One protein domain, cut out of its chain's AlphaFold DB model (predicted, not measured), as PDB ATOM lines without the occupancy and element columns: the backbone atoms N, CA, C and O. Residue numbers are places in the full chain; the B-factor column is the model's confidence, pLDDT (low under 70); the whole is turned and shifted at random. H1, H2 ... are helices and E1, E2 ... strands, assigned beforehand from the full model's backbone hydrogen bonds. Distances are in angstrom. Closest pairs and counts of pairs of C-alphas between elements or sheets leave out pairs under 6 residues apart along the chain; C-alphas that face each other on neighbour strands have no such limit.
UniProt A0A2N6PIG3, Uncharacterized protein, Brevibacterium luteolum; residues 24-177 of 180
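AT A GLANCE: This is residues 24 to 177 of the 180 residues of an uncharacterized protein of Brevibacterium luteolum (UniProt A0A2N6PIG3). A small twisted sheet of four strands has helix H1 crossing one of its faces, and the long helix H6 runs side by side with H1, away from the sheet. The short helix H2 sits near the middle, with H3 and H4 also packing on H6, while H5 is the named element farthest from the middle, joined to the first end of H6 by a tight link, and a long stretch with no named element, residues 118 to 141, leads from H4 to H5. The printed part has 154 residues, with named elements in the order H1 H2 E1 E2 E3 E4 H3 H4 H5 H6, six helices and four strands of a mixed class. The sheet is antiparallel, in the order E1 E2 E3 E4. The whole is compact, with a radius of gyration of the C-alphas of 15.2 A and spans of 41 by 34 by 34 A.

HOW THE PARTS SIT: H1, residues 24 to 38, is on the sheet of E1, residues 61 to 63, E2, residues 66 to 71, E3, residues 74 to 79, and E4, residues 91 to 94. Its height over the sheet is 8.0 A, and it runs across the strands, at 85 degrees to E2 on the local plane. The strands form a meander, each the antiparallel neighbour of the one before, and each successive pair is a hairpin. N 61 and O 68 of E1 and E2 are 2.8 A apart, N 69 and O 76 of E2 and E3 2.9 A, and N 75 and O 93 of E3 and E4 2.9 A, each within hydrogen-bond range. The hub is H6, residues 154 to 176. It touches H1 at a shallow tilt of 20 degrees, opposite ways, the closest C-alphas being those of Tyr 29 and Gln 172, 5.6 A apart. H2, residues 42 to 48, only just grazes the sheet, with 5 pairs of C-alphas within 10 A, and touches residues 160 to 164 of H6, about perpendicular at 89 degrees; the closest C-alphas, of Leu 43 and Cys 164, are 6.0 A apart. H3, residues 95 to 102, only grazes the sheet and touches residues 167 to 171 of H6, the closest C-alphas being those of Leu 101 and Thr 171, 7.0 A apart. H4, residues 108 to 117, touches H6 at a shallow tilt of 22 degrees, opposite ways, C-alphas 111 and 160 being closest at 5.4 A. H5, residues 142 to 149, touches no helix. Every O i to N i+4 pair is within hydrogen-bond range in H1, H2, H3, H4, H5 and H6.

IN THESE COORDINATES: H1 begins at C-alpha 24, (141.107, 125.045, 130.034), and is 20.5 A long. E2 measures 15.9 A and E3 17.0 A. H6, 33.0 A, ends at C-alpha 176, (135.393, 116.194, 136.193).

THE WHOLE: The C-alphas of Val 24 and Ser 150 are the two farthest apart, at 42.0 A. The printed part has no cut. The links H2 to E1, E3 to E4 and H4 to H5 are long. Residues 53 to 58 and 119 to 125 have pLDDT under 70.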
ATOM      1  N   VAL A  24     141.080 125.822 131.279       92.19
ATOM      2  CA  VAL A  24     141.107 125.045 130.034       92.19
ATOM      3  C   VAL A  24     140.079 123.914 130.067       92.19
ATOM      4  O   VAL A  24     139.317 123.768 129.110       92.19
ATOM      5  N   GLU A  25     140.012 123.153 131.159       93.88
ATOM      6  CA  GLU A  25     139.030 122.073 131.322       93.88
ATOM      7  C   GLU A  25     137.604 122.614 131.369       93.88
ATOM      8  O   GLU A  25     136.720 122.051 130.730       93.88
ATOM      9  N   GLN A  26     137.383 123.748 132.037       94.44
ATOM     10  CA  GLN A  26     136.091 124.423 132.060       94.44
ATOM     11  C   GLN A  26     135.661 124.829 130.644       94.44
ATOM     12  O   GLN A  26     134.527 124.567 130.244       94.44
ATOM     13  N   ARG A  27     136.581 125.378 129.836       95.69
ATOM     14  CA  ARG A  27     136.316 125.687 128.421       95.69
ATOM     15  C   ARG A  27     135.916 124.434 127.635       95.69
ATOM     16  O   ARG A  27     134.996 124.504 126.823       95.69
ATOM     17  N   TYR A  28     136.575 123.294 127.851       97.06
ATOM     18  CA  TYR A  28     136.199 122.036 127.192       97.06
ATOM     19  C   TYR A  28     134.847 121.513 127.671       97.06
ATOM     20  O   TYR A  28     133.997 121.179 126.846       97.06
ATOM     21  N   TYR A  29     134.612 121.515 128.979       95.94
ATOM     22  CA  TYR A  29     133.349 121.108 129.581       95.94
ATOM     23  C   TYR A  29     132.171 121.924 129.031       95.94
ATOM     24  O   TYR A  29     131.138 121.367 128.643       95.94
ATOM     25  N   ASP A  30     132.335 123.242 128.934       96.06
ATOM     26  CA  ASP A  30     131.328 124.152 128.397       96.06
ATOM     27  C   ASP A  30     131.096 123.938 126.901       96.06
ATOM     28  O   ASP A  30     129.945 123.890 126.464       96.06
ATOM     29  N   ALA A  31     132.157 123.719 126.121       96.94
ATOM     30  CA  ALA A  31     132.034 123.412 124.701       96.94
ATOM     31  C   ALA A  31     131.274 122.097 124.454       96.94
ATOM     32  O   ALA A  31     130.369 122.048 123.617       96.94
ATOM     33  N   LEU A  32     131.601 121.044 125.211       97.00
ATOM     34  CA  LEU A  32     130.912 119.753 125.154       97.00
ATOM     35  C   LEU A  32     129.448 119.889 125.594       97.00
ATOM     36  O   LEU A  32     128.558 119.339 124.943       97.00
ATOM     37  N   THR A  33     129.177 120.703 126.621       95.62
ATOM     38  CA  THR A  33     127.804 120.991 127.064       95.62
ATOM     39  C   THR A  33     127.033 121.735 125.982       95.62
ATOM     40  O   THR A  33     125.874 121.428 125.713       95.62
ATOM     41  N   CYS A  34     127.668 122.717 125.344       95.44
ATOM     42  CA  CYS A  34     127.082 123.482 124.256       95.44
ATOM     43  C   CYS A  34     126.719 122.571 123.076       95.44
ATOM     44  O   CYS A  34     125.587 122.625 122.592       95.44
ATOM     45  N   LEU A  35     127.626 121.682 122.660       95.31
ATOM     46  CA  LEU A  35     127.360 120.686 121.620       95.31
ATOM     47  C   LEU A  35     126.174 119.789 121.993       95.31
ATOM     48  O   LEU A  35     125.209 119.693 121.231       95.31
ATOM     49  N   ARG A  36     126.218 119.189 123.186       94.69
ATOM     50  CA  ARG A  36     125.200 118.252 123.670       94.69
ATOM     51  C   ARG A  36     123.831 118.911 123.766       94.69
ATOM     52  O   ARG A  36     122.841 118.377 123.275       94.69
ATOM     53  N   ASP A  37     123.766 120.112 124.326       92.44
ATOM     54  CA  ASP A  37     122.492 120.714 124.697       92.44
ATOM     55  C   ASP A  37     121.961 121.649 123.616       92.44
ATOM     56  O   ASP A  37     120.764 121.643 123.368       92.44
ATOM     57  N   ALA A  38     122.796 122.401 122.904       92.00
ATOM     58  CA  ALA A  38     122.319 123.478 122.037       92.00
ATOM     59  C   ALA A  38     122.496 123.245 120.537       92.00
ATOM     60  O   ALA A  38     121.665 123.750 119.781       92.00
ATOM     61  N   VAL A  39     123.537 122.527 120.102       91.75
ATOM     62  CA  VAL A  39     123.891 122.409 118.678       91.75
ATOM     63  C   VAL A  39     123.063 121.302 118.006       91.75
ATOM     64  O   VAL A  39     123.229 120.120 118.331       91.75
ATOM     65  N   PRO A  40     122.172 121.630 117.051       89.56
ATOM     66  CA  PRO A  40     121.381 120.640 116.330       89.56
ATOM     67  C   PRO A  40     122.222 119.717 115.449       89.56
ATOM     68  O   PRO A  40     121.750 118.653 115.078       89.56
ATOM     69  N   GLU A  41     123.447 120.102 115.103       88.69
ATOM     70  CA  GLU A  41     124.361 119.324 114.259       88.69
ATOM     71  C   GLU A  41     125.526 118.703 115.030       88.69
ATOM     72  O   GLU A  41     126.531 118.335 114.426       88.69
ATOM     73  N   ALA A  42     125.414 118.563 116.353       92.44
ATOM     74  CA  ALA A  42     126.449 117.926 117.168       92.44
ATOM     75  C   ALA A  42     126.843 116.530 116.640       92.44
ATOM     76  O   ALA A  42     128.022 116.183 116.633       92.44
ATOM     77  N   LEU A  43     125.883 115.775 116.097       91.69
ATOM     78  CA  LEU A  43     126.154 114.490 115.458       91.69
ATOM     79  C   LEU A  43     127.093 114.620 114.243       91.69
ATOM     80  O   LEU A  43     128.016 113.823 114.097       91.69
ATOM     81  N   GLU A  44     126.922 115.648 113.402       89.38
ATOM     82  CA  GLU A  44     127.835 115.915 112.278       89.38
ATOM     83  C   GLU A  44     129.243 116.247 112.777       89.38
ATOM     84  O   GLU A  44     130.219 115.791 112.184       89.38
ATOM     85  N   VAL A  45     129.357 117.003 113.875       90.75
ATOM     86  CA  VAL A  45     130.649 117.308 114.505       90.75
ATOM     87  C   VAL A  45     131.375 116.019 114.889       90.75
ATOM     88  O   VAL A  45     132.514 115.833 114.468       90.75
ATOM     89  N   VAL A  46     130.710 115.100 115.599       92.50
ATOM     90  CA  VAL A  46     131.288 113.811 116.030       92.50
ATOM     91  C   VAL A  46     131.687 112.927 114.842       92.50
ATOM     92  O   VAL A  46     132.761 112.313 114.848       92.50
ATOM     93  N   ILE A  47     130.857 112.891 113.794       90.00
ATOM     94  CA  ILE A  47     131.142 112.144 112.561       90.00
ATOM     95  C   ILE A  47     132.400 112.699 111.876       90.00
ATOM     96  O   ILE A  47     133.268 111.937 111.453       90.00
ATOM     97  N   ARG A  48     132.524 114.028 111.775       86.75
ATOM     98  CA  ARG A  48     133.504 114.703 110.910       86.75
ATOM     99  C   ARG A  48     134.808 115.124 111.587       86.75
ATOM    100  O   ARG A  48     135.618 115.736 110.900       86.75
ATOM    101  N   LEU A  49     135.043 114.812 112.866       86.31
ATOM    102  CA  LEU A  49     136.222 115.277 113.629       86.31
ATOM    103  C   LEU A  49     137.550 115.209 112.848       86.31
ATOM    104  O   LEU A  49     138.268 116.200 112.771       86.31
ATOM    105  N   CYS A  50     137.830 114.078 112.193       75.38
ATOM    106  CA  CYS A  50     139.087 113.849 111.466       75.38
ATOM    107  C   CYS A  50     139.080 114.341 110.004       75.38
ATOM    108  O   CYS A  50     140.134 114.410 109.379       75.38
ATOM    109  N   ASP A  51     137.909 114.685 109.462       76.62
ATOM    110  CA  ASP A  51     137.686 114.946 108.032       76.62
ATOM    111  C   ASP A  51     136.973 116.285 107.782       76.62
ATOM    112  O   ASP A  51     136.325 116.476 106.743       76.62
ATOM    113  N   TRP A  52     137.051 117.228 108.726       71.38
ATOM    114  CA  TRP A  52     136.343 118.501 108.608       71.38
ATOM    115  C   TRP A  52     136.876 119.328 107.430       71.38
ATOM    116  O   TRP A  52     137.920 119.979 107.498       71.38
ATOM    117  N   LYS A  53     136.128 119.339 106.321       61.00
ATOM    118  CA  LYS A  53     136.425 120.170 105.148       61.00
ATOM    119  C   LYS A  53     135.731 121.521 105.309       61.00
ATOM    120  O   LYS A  53     134.516 121.601 105.441       61.00
ATOM    121  N   SER A  54     136.529 122.586 105.288       49.91
ATOM    122  CA  SER A  54     136.218 123.973 105.669       49.91
ATOM    123  C   SER A  54     135.170 124.724 104.821       49.91
ATOM    124  O   SER A  54     135.287 125.940 104.667       49.91
ATOM    125  N   ALA A  55     134.193 124.050 104.220       45.62
ATOM    126  CA  ALA A  55     133.285 124.676 103.259       45.62
ATOM    127  C   ALA A  55     132.168 125.507 103.917       45.62
ATOM    128  O   ALA A  55     131.751 126.513 103.348       45.62
ATOM    129  N   ASP A  56     131.742 125.163 105.134       52.31
ATOM    130  CA  ASP A  56     130.581 125.793 105.761       52.31
ATOM    131  C   ASP A  56     130.987 126.822 106.825       52.31
ATOM    132  O   ASP A  56     131.398 126.491 107.939       52.31
ATOM    133  N   LYS A  57     130.821 128.108 106.498       55.66
ATOM    134  CA  LYS A  57     130.548 129.132 107.514       55.66
ATOM    135  C   LYS A  57     129.048 129.118 107.766       55.66
ATOM    136  O   LYS A  57     128.300 129.724 106.999       55.66
ATOM    137  N   ARG A  58     128.600 128.432 108.814       67.00
ATOM    138  CA  ARG A  58     127.206 128.563 109.250       67.00
ATOM    139  C   ARG A  58     127.049 129.845 110.056       67.00
ATOM    140  O   ARG A  58     127.988 130.294 110.713       67.00
ATOM    141  N   GLY A  59     125.876 130.463 109.938       74.00
ATOM    142  CA  GLY A  59     125.514 131.596 110.782       74.00
ATOM    143  C   GLY A  59     125.527 131.191 112.254       74.00
ATOM    144  O   GLY A  59     125.431 130.008 112.585       74.00
ATOM    145  N   SER A  60     125.662 132.170 113.140       85.62
ATOM    146  CA  SER A  60     125.562 131.917 114.571       85.62
ATOM    147  C   SER A  60     124.148 131.463 114.946       85.62
ATOM    148  O   SER A  60     123.160 132.011 114.453       85.62
ATOM    149  N   GLY A  61     124.056 130.469 115.825       88.88
ATOM    150  CA  GLY A  61     122.811 129.957 116.383       88.88
ATOM    151  C   GLY A  61     122.725 130.201 117.887       88.88
ATOM    152  O   GLY A  61     123.731 130.437 118.554       88.88
ATOM    153  N   ALA A  62     121.513 130.118 118.435       90.38
ATOM    154  CA  ALA A  62     121.292 130.073 119.875       90.38
ATOM    155  C   ALA A  62     120.154 129.113 120.217       90.38
ATOM    156  O   ALA A  62     119.107 129.117 119.571       90.38
ATOM    157  N   SER A  63     120.367 128.297 121.245       88.94
ATOM    158  CA  SER A  63     119.412 127.299 121.725       88.94
ATOM    159  C   SER A  63     119.677 127.008 123.199       88.94
ATOM    160  O   SER A  63     120.828 126.955 123.635       88.94
ATOM    161  N   GLY A  64     118.610 126.866 123.991       87.44
ATOM    162  CA  GLY A  64     118.722 126.800 125.448       87.44
ATOM    163  C   GLY A  64     119.538 127.975 126.007       87.44
ATOM    164  O   GLY A  64     119.308 129.132 125.629       87.44
ATOM    165  N   ARG A  65     120.508 127.658 126.875       91.94
ATOM    166  CA  ARG A  65     121.410 128.626 127.529       91.94
ATOM    167  C   ARG A  65     122.605 129.071 126.683       91.94
ATOM    168  O   ARG A  65     123.368 129.918 127.135       91.94
ATOM    169  N   TRP A  66     122.792 128.502 125.496       95.06
ATOM    170  CA  TRP A  66     124.011 128.683 124.714       95.06
ATOM    171  C   TRP A  66     123.757 129.425 123.407       95.06
ATOM    172  O   TRP A  66     122.702 129.290 122.775       95.06
ATOM    173  N   CYS A  67     124.772 130.151 122.965       94.62
ATOM    174  CA  CYS A  67     124.965 130.521 121.574       94.62
ATOM    175  C   CYS A  67     126.201 129.812 121.020       94.62
ATOM    176  O   CYS A  67     127.094 129.414 121.768       94.62
ATOM    177  N   TYR A  68     126.231 129.613 119.706       94.25
ATOM    178  CA  TYR A  68     127.304 128.876 119.057       94.25
ATOM    179  C   TYR A  68     127.493 129.276 117.594       94.25
ATOM    180  O   TYR A  68     126.592 129.797 116.935       94.25
ATOM    181  N   THR A  69     128.671 128.970 117.059       92.69
ATOM    182  CA  THR A  69     128.943 128.984 115.619       92.69
ATOM    183  C   THR A  69     129.829 127.797 115.276       92.69
ATOM    184  O   THR A  69     130.971 127.726 115.725       92.69
ATOM    185  N   VAL A  70     129.342 126.891 114.429       90.38
ATOM    186  CA  VAL A  70     130.186 125.842 113.844       90.38
ATOM    187  C   VAL A  70     130.899 126.432 112.630       90.38
ATOM    188  O   VAL A  70     130.259 126.854 111.665       90.38
ATOM    189  N   ALA A  71     132.225 126.528 112.701       88.31
ATOM    190  CA  ALA A  71     133.033 127.266 111.741       88.31
ATOM    191  C   ALA A  71     134.282 126.484 111.318       88.31
ATOM    192  O   ALA A  71     134.639 125.448 111.865       88.31
ATOM    193  N   ASN A  72     135.017 127.022 110.348       86.31
ATOM    194  CA  ASN A  72     136.226 126.391 109.820       86.31
ATOM    195  C   ASN A  72     137.328 126.124 110.862       86.31
ATOM    196  O   ASN A  72     138.120 125.214 110.658       86.31
ATOM    197  N   ARG A  73     137.404 126.906 111.947       89.31
ATOM    198  CA  ARG A  73     138.418 126.736 113.002       89.31
ATOM    199  C   ARG A  73     138.002 125.767 114.108       89.31
ATOM    200  O   ARG A  73     138.869 125.355 114.871       89.31
ATOM    201  N   GLY A  74     136.714 125.457 114.215       91.81
ATOM    202  CA  GLY A  74     136.149 124.720 115.335       91.81
ATOM    203  C   GLY A  74     134.749 125.205 115.678       91.81
ATOM    204  O   GLY A  74     134.046 125.788 114.845       91.81
ATOM    205  N   VAL A  75     134.371 125.005 116.933       93.62
ATOM    206  CA  VAL A  75     133.077 125.406 117.474       93.62
ATOM    207  C   VAL A  75     133.286 126.606 118.383       93.62
ATOM    208  O   VAL A  75     133.959 126.520 119.410       93.62
ATOM    209  N   TYR A  76     132.720 127.739 117.975       94.50
ATOM    210  CA  TYR A  76     132.596 128.900 118.841       94.50
ATOM    211  C   TYR A  76     131.380 128.732 119.740       94.50
ATOM    212  O   TYR A  76     130.353 128.239 119.269       94.50
ATOM    213  N   PHE A  77     131.474 129.170 120.988       95.69
ATOM    214  CA  PHE A  77     130.384 129.086 121.955       95.69
ATOM    215  C   PHE A  77     130.478 130.189 123.012       95.69
ATOM    216  O   PHE A  77     131.549 130.743 123.252       95.69
ATOM    217  N   ASP A  78     129.340 130.519 123.613       95.12
ATOM    218  CA  ASP A  78     129.229 131.387 124.788       95.12
ATOM    219  C   ASP A  78     127.839 131.193 125.426       95.12
ATOM    220  O   ASP A  78     126.924 130.590 124.850       95.12
ATOM    221  N   THR A  79     127.664 131.703 126.636       93.25
ATOM    222  CA  THR A  79     126.361 131.855 127.272       93.25
ATOM    223  C   THR A  79     125.495 132.851 126.507       93.25
ATOM    224  O   THR A  79     125.922 133.930 126.091       93.25
ATOM    225  N   ARG A  80     124.220 132.505 126.336       89.94
ATOM    226  CA  ARG A  80     123.271 133.297 125.549       89.94
ATOM    227  C   ARG A  80     123.024 134.691 126.132       89.94
ATOM    228  O   ARG A  80     122.808 135.625 125.367       89.94
ATOM    229  N   ASP A  81     123.075 134.837 127.454       87.69
ATOM    230  CA  ASP A  81     122.743 136.087 128.153       87.69
ATOM    231  C   ASP A  81     123.707 137.239 127.833       87.69
ATOM    232  O   ASP A  81     123.361 138.408 128.005       87.69
ATOM    233  N   ARG A  82     124.914 136.920 127.357       75.56
ATOM    234  CA  ARG A  82     125.973 137.891 127.050       75.56
ATOM    235  C   ARG A  82     126.185 138.092 125.551       75.56
ATOM    236  O   ARG A  82     127.013 138.905 125.146       75.56
ATOM    237  N   TRP A  83     125.430 137.375 124.723       85.31
ATOM    238  CA  TRP A  83     125.711 137.270 123.301       85.31
ATOM    239  C   TRP A  83     124.958 138.304 122.456       85.31
ATOM    240  O   TRP A  83     123.730 138.385 122.479       85.31
ATOM    241  N   ASN A  84     125.705 139.048 121.637       86.75
ATOM    242  CA  ASN A  84     125.152 139.839 120.539       86.75
ATOM    243  C   ASN A  84     124.961 138.934 119.302       86.75
ATOM    244  O   ASN A  84     125.968 138.448 118.790       86.75
ATOM    245  N   PRO A  85     123.734 138.755 118.765       83.56
ATOM    246  CA  PRO A  85     123.476 137.930 117.580       83.56
ATOM    247  C   PRO A  85     124.275 138.299 116.324       83.56
ATOM    248  O   PRO A  85     124.490 137.455 115.457       83.56
ATOM    249  N   GLU A  86     124.715 139.554 116.221       83.50
ATOM    250  CA  GLU A  86     125.560 140.044 115.126       83.50
ATOM    251  C   GLU A  86     127.045 139.712 115.330       83.50
ATOM    252  O   GLU A  86     127.842 139.768 114.391       83.50
ATOM    253  N   ALA A  87     127.431 139.359 116.556       85.19
ATOM    254  CA  ALA A  87     128.776 138.951 116.906       85.19
ATOM    255  C   ALA A  87     128.914 137.424 116.872       85.19
ATOM    256  O   ALA A  87     127.985 136.649 117.111       85.19
ATOM    257  N   ARG A  88     130.133 136.972 116.606       88.62
ATOM    258  CA  ARG A  88     130.512 135.578 116.829       88.62
ATOM    259  C   ARG A  88     130.727 135.358 118.337       88.62
ATOM    260  O   ARG A  88     131.298 136.258 118.954       88.62
ATOM    261  N   PRO A  89     130.321 134.209 118.909       93.19
ATOM    262  CA  PRO A  89     130.623 133.874 120.301       93.19
ATOM    263  C   PRO A  89     132.130 133.923 120.593       93.19
ATOM    264  O   PRO A  89     132.945 133.691 119.694       93.19
ATOM    265  N   GLU A  90     132.494 134.263 121.829       92.62
ATOM    266  CA  GLU A  90     133.875 134.604 122.192       92.62
ATOM    267  C   GLU A  90     134.786 133.377 122.301       92.62
ATOM    268  O   GLU A  90     135.900 133.378 121.766       92.62
ATOM    269  N   HIS A  91     134.314 132.317 122.956       95.56
ATOM    270  CA  HIS A  91     135.125 131.133 123.204       95.56
ATOM    271  C   HIS A  91     135.158 130.218 121.984       95.56
ATOM    272  O   HIS A  91     134.206 130.145 121.210       95.56
ATOM    273  N   LEU A  92     136.275 129.516 121.811       95.38
ATOM    274  CA  LEU A  92     136.512 128.581 120.716       95.38
ATOM    275  C   LEU A  92     137.081 127.286 121.285       95.38
ATOM    276  O   LEU A  92     138.050 127.330 122.040       95.38
ATOM    277  N   VAL A  93     136.537 126.153 120.851       96.38
ATOM    278  CA  VAL A  93     137.241 124.869 120.863       96.38
ATOM    279  C   VAL A  93     137.567 124.492 119.421       96.38
ATOM    280  O   VAL A  93     136.706 124.539 118.540       96.38
ATOM    281  N   THR A  94     138.834 124.217 119.142       94.81
ATOM    282  CA  THR A  94     139.302 123.924 117.785       94.81
ATOM    283  C   THR A  94     138.972 122.496 117.364       94.81
ATOM    284  O   THR A  94     138.696 121.637 118.198       94.81
ATOM    285  N   TRP A  95     139.030 122.218 116.060       93.75
ATOM    286  CA  TRP A  95     138.848 120.851 115.558       93.75
ATOM    287  C   TRP A  95     139.886 119.867 116.095       93.75
ATOM    288  O   TRP A  95     139.525 118.734 116.395       93.75
ATOM    289  N   ASN A  96     141.139 120.298 116.260       94.38
ATOM    290  CA  ASN A  96     142.185 119.455 116.842       94.38
ATOM    291  C   ASN A  96     141.858 119.125 118.299       94.38
ATOM    292  O   ASN A  96     141.842 117.958 118.654       94.38
ATOM    293  N   GLU A  97     141.480 120.125 119.098       96.12
ATOM    294  CA  GLU A  97     141.087 119.899 120.495       96.12
ATOM    295  C   GLU A  97     139.867 118.976 120.603       96.12
ATOM    296  O   GLU A  97     139.861 118.055 121.409       96.12
ATOM    297  N   LEU A  98     138.843 119.164 119.762       95.75
ATOM    298  CA  LEU A  98     137.695 118.252 119.725       95.75
ATOM    299  C   LEU A  98     138.083 116.836 119.282       95.75
ATOM    300  O   LEU A  98     137.496 115.870 119.758       95.75
ATOM    301  N   THR A  99     139.045 116.705 118.370       94.88
ATOM    302  CA  THR A  99     139.563 115.403 117.935       94.88
ATOM    303  C   THR A  99     140.282 114.717 119.087       94.88
ATOM    304  O   THR A  99     139.945 113.581 119.396       94.88
ATOM    305  N   ASP A 100     141.182 115.418 119.773       94.81
ATOM    306  CA  ASP A 100     141.915 114.887 120.926       94.81
ATOM    307  C   ASP A 100     140.967 114.457 122.059       94.81
ATOM    308  O   ASP A 100     141.217 113.466 122.739       94.81
ATOM    309  N   LEU A 101     139.846 115.167 122.231       95.62
ATOM    310  CA  LEU A 101     138.838 114.848 123.246       95.62
ATOM    311  C   LEU A 101     137.941 113.656 122.877       95.62
ATOM    312  O   LEU A 101     137.525 112.918 123.764       95.62
ATOM    313  N   LEU A 102     137.578 113.491 121.599       95.81
ATOM    314  CA  LEU A 102     136.436 112.649 121.206       95.81
ATOM    315  C   LEU A 102     136.766 111.535 120.201       95.81
ATOM    316  O   LEU A 102     135.949 110.629 120.010       95.81
ATOM    317  N   ALA A 103     137.907 111.592 119.507       92.75
ATOM    318  CA  ALA A 103     138.169 110.721 118.358       92.75
ATOM    319  C   ALA A 103     138.255 109.234 118.720       92.75
ATOM    320  O   ALA A 103     137.798 108.405 117.925       92.75
ATOM    321  N   ASP A 104     138.775 108.930 119.910       94.19
ATOM    322  CA  ASP A 104     139.019 107.570 120.401       94.19
ATOM    323  C   ASP A 104     137.865 107.010 121.252       94.19
ATOM    324  O   ASP A 104     137.977 105.925 121.825       94.19
ATOM    325  N   HIS A 105     136.731 107.717 121.337       96.44
ATOM    326  CA  HIS A 105     135.598 107.247 122.131       96.44
ATOM    327  C   HIS A 105     135.056 105.904 121.593       96.44
ATOM    328  O   HIS A 105     134.750 105.808 120.397       96.44
ATOM    329  N   PRO A 106     134.835 104.875 122.439       96.81
ATOM    330  CA  PRO A 106     134.483 103.518 121.994       96.81
ATOM    331  C   PRO A 106     133.162 103.420 121.218       96.81
ATOM    332  O   PRO A 106     132.985 102.512 120.410       96.81
ATOM    333  N   LEU A 107     132.237 104.361 121.433       95.94
ATOM    334  CA  LEU A 107     130.960 104.437 120.705       95.94
ATOM    335  C   LEU A 107     131.064 105.127 119.333       95.94
ATOM    336  O   LEU A 107     130.190 104.947 118.483       95.94
ATOM    337  N   ARG A 108     132.127 105.901 119.074       94.62
ATOM    338  CA  ARG A 108     132.259 106.685 117.836       94.62
ATOM    339  C   ARG A 108     132.260 105.826 116.558       94.62
ATOM    340  O   ARG A 108     131.598 106.236 115.603       94.62
ATOM    341  N   PRO A 109     132.907 104.640 116.502       94.25
ATOM    342  CA  PRO A 109     132.825 103.769 115.327       94.25
ATOM    343  C   PRO A 109     131.391 103.382 114.939       94.25
ATOM    344  O   PRO A 109     131.089 103.305 113.751       94.25
ATOM    345  N   GLY A 110     130.491 103.191 115.914       92.12
ATOM    346  CA  GLY A 110     129.079 102.882 115.654       92.12
ATOM    347  C   GLY A 110     128.340 104.042 114.983       92.12
ATOM    348  O   GLY A 110     127.631 103.842 113.996       92.12
ATOM    349  N   VAL A 111     128.585 105.268 115.452       92.62
ATOM    350  CA  VAL A 111     128.036 106.496 114.856       92.62
ATOM    351  C   VAL A 111     128.529 106.693 113.418       92.62
ATOM    352  O   VAL A 111     127.742 107.042 112.538       92.62
ATOM    353  N   ILE A 112     129.817 106.441 113.157       91.12
ATOM    354  CA  ILE A 112     130.394 106.522 111.806       91.12
ATOM    355  C   ILE A 112     129.761 105.470 110.891       91.12
ATOM    356  O   ILE A 112     129.287 105.819 109.813       91.12
ATOM    357  N   ALA A 113     129.680 104.212 111.335       90.19
ATOM    358  CA  ALA A 113     129.092 103.129 110.550       90.19
ATOM    359  C   ALA A 113     127.619 103.401 110.201       90.19
ATOM    360  O   ALA A 113     127.193 103.165 109.070       90.19
ATOM    361  N   TRP A 114     126.844 103.951 111.142       90.56
ATOM    362  CA  TRP A 114     125.486 104.418 110.863       90.56
ATOM    363  C   TRP A 114     125.475 105.508 109.782       90.56
ATOM    364  O   TRP A 114     124.699 105.420 108.832       90.56
ATOM    365  N   ALA A 115     126.354 106.507 109.892       88.12
ATOM    366  CA  ALA A 115     126.424 107.609 108.937       88.12
ATOM    367  C   ALA A 115     126.848 107.158 107.527       88.12
ATOM    368  O   ALA A 115     126.385 107.739 106.549       88.12
ATOM    369  N   GLU A 116     127.704 106.140 107.418       86.06
ATOM    370  CA  GLU A 116     128.120 105.523 106.149       86.06
ATOM    371  C   GLU A 116     127.024 104.644 105.530       86.06
ATOM    372  O   GLU A 116     126.925 104.551 104.307       86.06
ATOM    373  N   ALA A 117     126.178 104.023 106.358       85.25
ATOM    374  CA  ALA A 117     125.053 103.201 105.908       85.25
ATOM    375  C   ALA A 117     123.878 104.024 105.350       85.25
ATOM    376  O   ALA A 117     122.995 103.470 104.686       85.25
ATOM    377  N   LEU A 118     123.853 105.339 105.593       79.44
ATOM    378  CA  LEU A 118     122.927 106.252 104.932       79.44
ATOM    379  C   LEU A 118     123.318 106.351 103.451       79.44
ATOM    380  O   LEU A 118     124.239 107.081 103.089       79.44
ATOM    381  N   ALA A 119     122.636 105.576 102.602       59.47
ATOM    382  CA  ALA A 119     122.837 105.571 101.156       59.47
ATOM    383  C   ALA A 119     122.714 106.997 100.593       59.47
ATOM    384  O   ALA A 119     121.613 107.527 100.535       59.47
ATOM    385  N   GLU A 120     123.863 107.570 100.220       56.91
ATOM    386  CA  GLU A 120     124.092 108.945  99.757       56.91
ATOM    387  C   GLU A 120     123.446 110.038 100.634       56.91
ATOM    388  O   GLU A 120     122.238 110.171 100.782       56.91
ATOM    389  N   LEU A 121     124.302 110.855 101.242       54.78
ATOM    390  CA  LEU A 121     124.013 111.849 102.280       54.78
ATOM    391  C   LEU A 121     123.225 113.076 101.784       54.78
ATOM    392  O   LEU A 121     123.565 114.212 102.112       54.78
ATOM    393  N   ASP A 122     122.169 112.873 101.006       52.09
ATOM    394  CA  ASP A 122     121.427 113.935 100.325       52.09
ATOM    395  C   ASP A 122     120.552 114.774 101.270       52.09
ATOM    396  O   ASP A 122     120.017 115.819 100.896       52.09
ATOM    397  N   SER A 123     120.418 114.371 102.533       62.94
ATOM    398  CA  SER A 123     119.541 115.019 103.502       62.94
ATOM    399  C   SER A 123     120.299 115.319 104.799       62.94
ATOM    400  O   SER A 123     120.341 114.534 105.742       62.94
ATOM    401  N   TRP A 124     120.849 116.536 104.887       68.06
ATOM    402  CA  TRP A 124     121.394 117.128 106.125       68.06
ATOM    403  C   TRP A 124     120.440 117.005 107.329       68.06
ATOM    404  O   TRP A 124     120.872 117.026 108.480       68.06
ATOM    405  N   LYS A 125     119.138 116.847 107.061       69.94
ATOM    406  CA  LYS A 125     118.078 116.685 108.058       69.94
ATOM    407  C   LYS A 125     118.213 115.396 108.866       69.94
ATOM    408  O   LYS A 125     117.875 115.413 110.042       69.94
ATOM    409  N   ASP A 126     118.737 114.316 108.287       75.94
ATOM    410  CA  ASP A 126     118.870 113.036 109.006       75.94
ATOM    411  C   ASP A 126     119.992 113.065 110.043       75.94
ATOM    412  O   ASP A 126     119.997 112.295 110.996       75.94
ATOM    413  N   ARG A 127     120.909 114.020 109.910       80.50
ATOM    414  CA  ARG A 127     121.982 114.265 110.878       80.50
ATOM    415  C   ARG A 127     121.661 115.383 111.850       80.50
ATOM    416  O   ARG A 127     122.381 115.575 112.821       80.50
ATOM    417  N   PHE A 128     120.594 116.127 111.583       86.69
ATOM    418  CA  PHE A 128     120.094 117.141 112.490       86.69
ATOM    419  C   PHE A 128     119.477 116.477 113.716       86.69
ATOM    420  O   PHE A 128     119.036 115.325 113.660       86.69
ATOM    421  N   ARG A 129     119.398 117.209 114.818       89.88
ATOM    422  CA  ARG A 129     118.774 116.722 116.040       89.88
ATOM    423  C   ARG A 129     117.279 116.483 115.827       89.88
ATOM    424  O   ARG A 129     116.606 117.410 115.362       89.88
ATOM    425  N   PRO A 130     116.753 115.294 116.173       90.06
ATOM    426  CA  PRO A 130     115.322 115.040 116.191       90.06
ATOM    427  C   PRO A 130     114.591 116.092 117.015       90.06
ATOM    428  O   PRO A 130     115.053 116.428 118.105       90.06
ATOM    429  N   TYR A 131     113.466 116.618 116.524       87.44
ATOM    430  CA  TYR A 131     112.777 117.750 117.173       87.44
ATOM    431  C   TYR A 131     112.387 117.475 118.631       87.44
ATOM    432  O   TYR A 131     112.378 118.386 119.457       87.44
ATOM    433  N   GLU A 132     112.119 116.214 118.965       88.12
ATOM    434  CA  GLU A 132     111.810 115.784 120.330       88.12
ATOM    435  C   GLU A 132     112.996 115.837 121.305       88.12
ATOM    436  O   GLU A 132     112.772 115.875 122.511       88.12
ATOM    437  N   LEU A 133     114.236 115.891 120.806       85.94
ATOM    438  CA  LEU A 133     115.459 116.004 121.614       85.94
ATOM    439  C   LEU A 133     115.957 117.456 121.746       85.94
ATOM    440  O   LEU A 133     117.019 117.717 122.316       85.94
ATOM    441  N   TRP A 134     115.239 118.433 121.188       84.50
ATOM    442  CA  TRP A 134     115.604 119.845 121.347       84.50
ATOM    443  C   TRP A 134     115.447 120.296 122.804       84.50
ATOM    444  O   TRP A 134     114.613 119.735 123.503       84.50
ATOM    445  N   PRO A 135     116.167 121.342 123.263       75.50
ATOM    446  CA  PRO A 135     116.074 121.837 124.648       75.50
ATOM    447  C   PRO A 135     114.670 122.229 125.110       75.50
ATOM    448  O   PRO A 135     114.391 122.219 126.302       75.50
ATOM    449  N   ASP A 136     113.781 122.549 124.169       80.06
ATOM    450  CA  ASP A 136     112.395 122.924 124.427       80.06
ATOM    451  C   ASP A 136     111.455 122.185 123.455       80.06
ATOM    452  O   ASP A 136     110.846 122.811 122.579       80.06
ATOM    453  N   PRO A 137     111.309 120.852 123.564       79.31
ATOM    454  CA  PRO A 137     110.590 120.076 122.556       79.31
ATOM    455  C   PRO A 137     109.100 120.452 122.516       79.31
ATOM    456  O   PRO A 137     108.472 120.454 121.463       79.31
ATOM    457  N   HIS A 138     108.562 120.890 123.658       83.00
ATOM    458  CA  HIS A 138     107.191 121.365 123.838       83.00
ATOM    459  C   HIS A 138     106.863 122.674 123.097       83.00
ATOM    460  O   HIS A 138     105.690 123.019 122.973       83.00
ATOM    461  N   ARG A 139     107.869 123.428 122.628       85.25
ATOM    462  CA  ARG A 139     107.653 124.660 121.849       85.25
ATOM    463  C   ARG A 139     107.480 124.396 120.360       85.25
ATOM    464  O   ARG A 139     107.004 125.273 119.640       85.25
ATOM    465  N   TRP A 140     107.868 123.215 119.891       84.88
ATOM    466  CA  TRP A 140     107.657 122.829 118.508       84.88
ATOM    467  C   TRP A 140     106.199 122.457 118.276       84.88
ATOM    468  O   TRP A 140     105.550 121.827 119.108       84.88
ATOM    469  N   HIS A 141     105.682 122.831 117.107       89.25
ATOM    470  CA  HIS A 141     104.370 122.361 116.691       89.25
ATOM    471  C   HIS A 141     104.389 120.820 116.584       89.25
ATOM    472  O   HIS A 141     105.317 120.291 115.963       89.25
ATOM    473  N   PRO A 142     103.386 120.091 117.122       90.44
ATOM    474  CA  PRO A 142     103.381 118.623 117.142       90.44
ATOM    475  C   PRO A 142     103.626 117.973 115.777       90.44
ATOM    476  O   PRO A 142     104.351 116.986 115.681       90.44
ATOM    477  N   SER A 143     103.127 118.587 114.698       92.19
ATOM    478  CA  SER A 143     103.334 118.082 113.334       92.19
ATOM    479  C   SER A 143     104.805 118.023 112.903       92.19
ATOM    480  O   SER A 143     105.132 117.233 112.023       92.19
ATOM    481  N   TYR A 144     105.700 118.838 113.478       88.81
ATOM    482  CA  TYR A 144     107.137 118.727 113.200       88.81
ATOM    483  C   TYR A 144     107.718 117.456 113.810       88.81
ATOM    484  O   TYR A 144     108.480 116.763 113.143       88.81
ATOM    485  N   ILE A 145     107.314 117.122 115.036       89.19
ATOM    486  CA  ILE A 145     107.757 115.913 115.736       89.19
ATOM    487  C   ILE A 145     107.186 114.670 115.046       89.19
ATOM    488  O   ILE A 145     107.921 113.733 114.752       89.19
ATOM    489  N   GLU A 146     105.890 114.671 114.729       92.50
ATOM    490  CA  GLU A 146     105.228 113.559 114.035       92.50
ATOM    491  C   GLU A 146     105.819 113.317 112.640       92.50
ATOM    492  O   GLU A 146     106.108 112.178 112.274       92.50
ATOM    493  N   SER A 147     106.056 114.389 111.875       88.94
ATOM    494  CA  SER A 147     106.703 114.309 110.561       88.94
ATOM    495  C   SER A 147     108.125 113.756 110.662       88.94
ATOM    496  O   SER A 147     108.515 112.911 109.858       88.94
ATOM    497  N   ASP A 148     108.884 114.162 111.681       89.50
ATOM    498  CA  ASP A 148     110.243 113.672 111.907       89.50
ATOM    499  C   ASP A 148     110.269 112.182 112.283       89.50
ATOM    500  O   ASP A 148     111.022 111.419 111.681       89.50
ATOM    501  N   ARG A 149     109.368 111.742 113.175       91.19
ATOM    502  CA  ARG A 149     109.172 110.323 113.536       91.19
ATOM    503  C   ARG A 149     108.770 109.444 112.355       91.19
ATOM    504  O   ARG A 149     109.104 108.266 112.319       91.19
ATOM    505  N   SER A 150     108.050 110.003 111.382       89.88
ATOM    506  CA  SER A 150     107.600 109.265 110.194       89.88
ATOM    507  C   SER A 150     108.712 108.975 109.177       89.88
ATOM    508  O   SER A 150     108.487 108.253 108.202       89.88
ATOM    509  N   ARG A 151     109.913 109.537 109.372       85.75
ATOM    510  CA  ARG A 151     111.034 109.368 108.448       85.75
ATOM    511  C   ARG A 151     111.564 107.928 108.459       85.75
ATOM    512  O   ARG A 151     111.745 107.345 109.529       85.75
ATOM    513  N   PRO A 152     111.901 107.359 107.288       87.19
ATOM    514  CA  PRO A 152     112.637 106.101 107.231       87.19
ATOM    515  C   PRO A 152     113.940 106.179 108.037       87.19
ATOM    516  O   PRO A 152     114.670 107.161 107.945       87.19
ATOM    517  N   GLY A 153     114.233 105.144 108.827       87.12
ATOM    518  CA  GLY A 153     115.462 105.082 109.627       87.12
ATOM    519  C   GLY A 153     115.452 105.920 110.910       87.12
ATOM    520  O   GLY A 153     116.499 106.043 111.542       87.12
ATOM    521  N   TYR A 154     114.298 106.462 111.321       88.69
ATOM    522  CA  TYR A 154     114.164 107.277 112.531       88.69
ATOM    523  C   TYR A 154     114.751 106.619 113.789       88.69
ATOM    524  O   TYR A 154     115.571 107.234 114.462       88.69
ATOM    525  N   GLU A 155     114.426 105.353 114.064       91.31
ATOM    526  CA  GLU A 155     114.958 104.625 115.230       91.31
ATOM    527  C   GLU A 155     116.492 104.514 115.207       91.31
ATOM    528  O   GLU A 155     117.160 104.737 116.212       91.31
ATOM    529  N   ALA A 156     117.077 104.240 114.036       90.94
ATOM    530  CA  ALA A 156     118.529 104.184 113.889       90.94
ATOM    531  C   ALA A 156     119.173 105.566 114.107       90.94
ATOM    532  O   ALA A 156     120.221 105.668 114.737       90.94
ATOM    533  N   ARG A 157     118.523 106.640 113.633       91.31
ATOM    534  CA  ARG A 157     118.939 108.026 113.901       91.31
ATOM    535  C   ARG A 157     118.836 108.371 115.388       91.31
ATOM    536  O   ARG A 157     119.736 109.025 115.906       91.31
ATOM    537  N   MET A 158     117.773 107.944 116.068       92.38
ATOM    538  CA  MET A 158     117.608 108.131 117.511       92.38
ATOM    539  C   MET A 158     118.734 107.449 118.284       92.38
ATOM    540  O   MET A 158     119.321 108.079 119.161       92.38
ATOM    541  N   GLN A 159     119.098 106.218 117.911       93.69
ATOM    542  CA  GLN A 159     120.235 105.524 118.515       93.69
ATOM    543  C   GLN A 159     121.560 106.258 118.262       93.69
ATOM    544  O   GLN A 159     122.309 106.489 119.204       93.69
ATOM    545  N   ALA A 160     121.828 106.702 117.030       93.44
ATOM    546  CA  ALA A 160     123.042 107.464 116.724       93.44
ATOM    547  C   ALA A 160     123.127 108.778 117.523       93.44
ATOM    548  O   ALA A 160     124.204 109.175 117.971       93.44
ATOM    549  N   TRP A 161     121.991 109.447 117.743       94.44
ATOM    550  CA  TRP A 161     121.922 110.607 118.627       94.44
ATOM    551  C   TRP A 161     122.143 110.236 120.092       94.44
ATOM    552  O   TRP A 161     122.898 110.936 120.756       94.44
ATOM    553  N   ALA A 162     121.559 109.148 120.593       95.06
ATOM    554  CA  ALA A 162     121.812 108.670 121.952       95.06
ATOM    555  C   ALA A 162     123.305 108.378 122.177       95.06
ATOM    556  O   ALA A 162     123.879 108.864 123.151       95.06
ATOM    557  N   ASP A 163     123.957 107.699 121.231       96.12
ATOM    558  CA  ASP A 163     125.397 107.434 121.270       96.12
ATOM    559  C   ASP A 163     126.204 108.741 121.246       96.12
ATOM    560  O   ASP A 163     127.163 108.893 121.998       96.12
ATOM    561  N   CYS A 164     125.800 109.730 120.441       95.75
ATOM    562  CA  CYS A 164     126.416 111.060 120.434       95.75
ATOM    563  C   CYS A 164     126.273 111.783 121.783       95.75
ATOM    564  O   CYS A 164     127.232 112.393 122.253       95.75
ATOM    565  N   TYR A 165     125.098 111.727 122.413       95.38
ATOM    566  CA  TYR A 165     124.882 112.286 123.751       95.38
ATOM    567  C   TYR A 165     125.768 111.596 124.791       95.38
ATOM    568  O   TYR A 165     126.348 112.277 125.637       95.38
ATOM    569  N   GLN A 166     125.895 110.272 124.701       96.75
ATOM    570  CA  GLN A 166     126.736 109.476 125.585       96.75
ATOM    571  C   GLN A 166     128.218 109.827 125.406       96.75
ATOM    572  O   GLN A 166     128.869 110.151 126.388       96.75
ATOM    573  N   ILE A 167     128.716 109.894 124.163       97.06
ATOM    574  CA  ILE A 167     130.090 110.323 123.838       97.06
ATOM    575  C   ILE A 167     130.422 111.663 124.505       97.06
ATOM    576  O   ILE A 167     131.457 111.807 125.156       97.06
ATOM    577  N   LEU A 168     129.542 112.656 124.342       96.81
ATOM    578  CA  LEU A 168     129.755 113.988 124.907       96.81
ATOM    579  C   LEU A 168     129.706 113.957 126.439       96.81
ATOM    580  O   LEU A 168     130.550 114.576 127.075       96.81
ATOM    581  N   THR A 169     128.763 113.216 127.021       95.94
ATOM    582  CA  THR A 169     128.576 113.133 128.478       95.94
ATOM    583  C   THR A 169     129.717 112.388 129.168       95.94
ATOM    584  O   THR A 169     130.247 112.884 130.156       95.94
ATOM    585  N   ASP A 170     130.158 111.252 128.633       96.38
ATOM    586  CA  ASP A 170     131.272 110.481 129.200       96.38
ATOM    587  C   ASP A 170     132.570 111.284 129.164       96.38
ATOM    588  O   ASP A 170     133.306 111.339 130.145       96.38
ATOM    589  N   THR A 171     132.814 111.994 128.061       95.69
ATOM    590  CA  THR A 171     133.979 112.880 127.946       95.69
ATOM    591  C   THR A 171     133.920 114.016 128.970       95.69
ATOM    592  O   THR A 171     134.937 114.347 129.573       95.69
ATOM    593  N   GLN A 172     132.741 114.596 129.220       94.62
ATOM    594  CA  GLN A 172     132.562 115.604 130.273       94.62
ATOM    595  C   GLN A 172     132.839 115.044 131.668       94.62
ATOM    596  O   GLN A 172     133.542 115.686 132.442       94.62
ATOM    597  N   ASN A 173     132.321 113.854 131.967       92.50
ATOM    598  CA  ASN A 173     132.516 113.199 133.257       92.50
ATOM    599  C   ASN A 173     133.991 112.828 133.484       92.50
ATOM    600  O   ASN A 173     134.511 112.963 134.589       92.50
ATOM    601  N   HIS A 174     134.713 112.434 132.429       91.75
ATOM    602  CA  HIS A 174     136.161 112.231 132.511       91.75
ATOM    603  C   HIS A 174     136.917 113.520 132.857       91.75
ATOM    604  O   HIS A 174     137.882 113.451 133.617       91.75
ATOM    605  N   LEU A 175     136.483 114.682 132.351       89.88
ATOM    606  CA  LEU A 175     137.084 115.971 132.715       89.88
ATOM    607  C   LEU A 175     136.850 116.316 134.192       89.88
ATOM    608  O   LEU A 175     137.726 116.908 134.811       89.88
ATOM    609  N   THR A 176     135.703 115.942 134.771       84.75
ATOM    610  CA  THR A 176     135.393 116.194 136.193       84.75
ATOM    611  C   THR A 176     135.946 115.129 137.141       84.75
ATOM    612  O   THR A 176     135.843 115.276 138.356       84.75
ATOM    613  N   GLY A 177     136.560 114.063 136.616       77.62
ATOM    614  CA  GLY A 177     137.037 112.928 137.411       77.62
ATOM    615  C   GLY A 177     135.929 111.968 137.861       77.62
ATOM    616  O   GLY A 177     136.206 111.018 138.595       77.62
TER     617      GLY A 177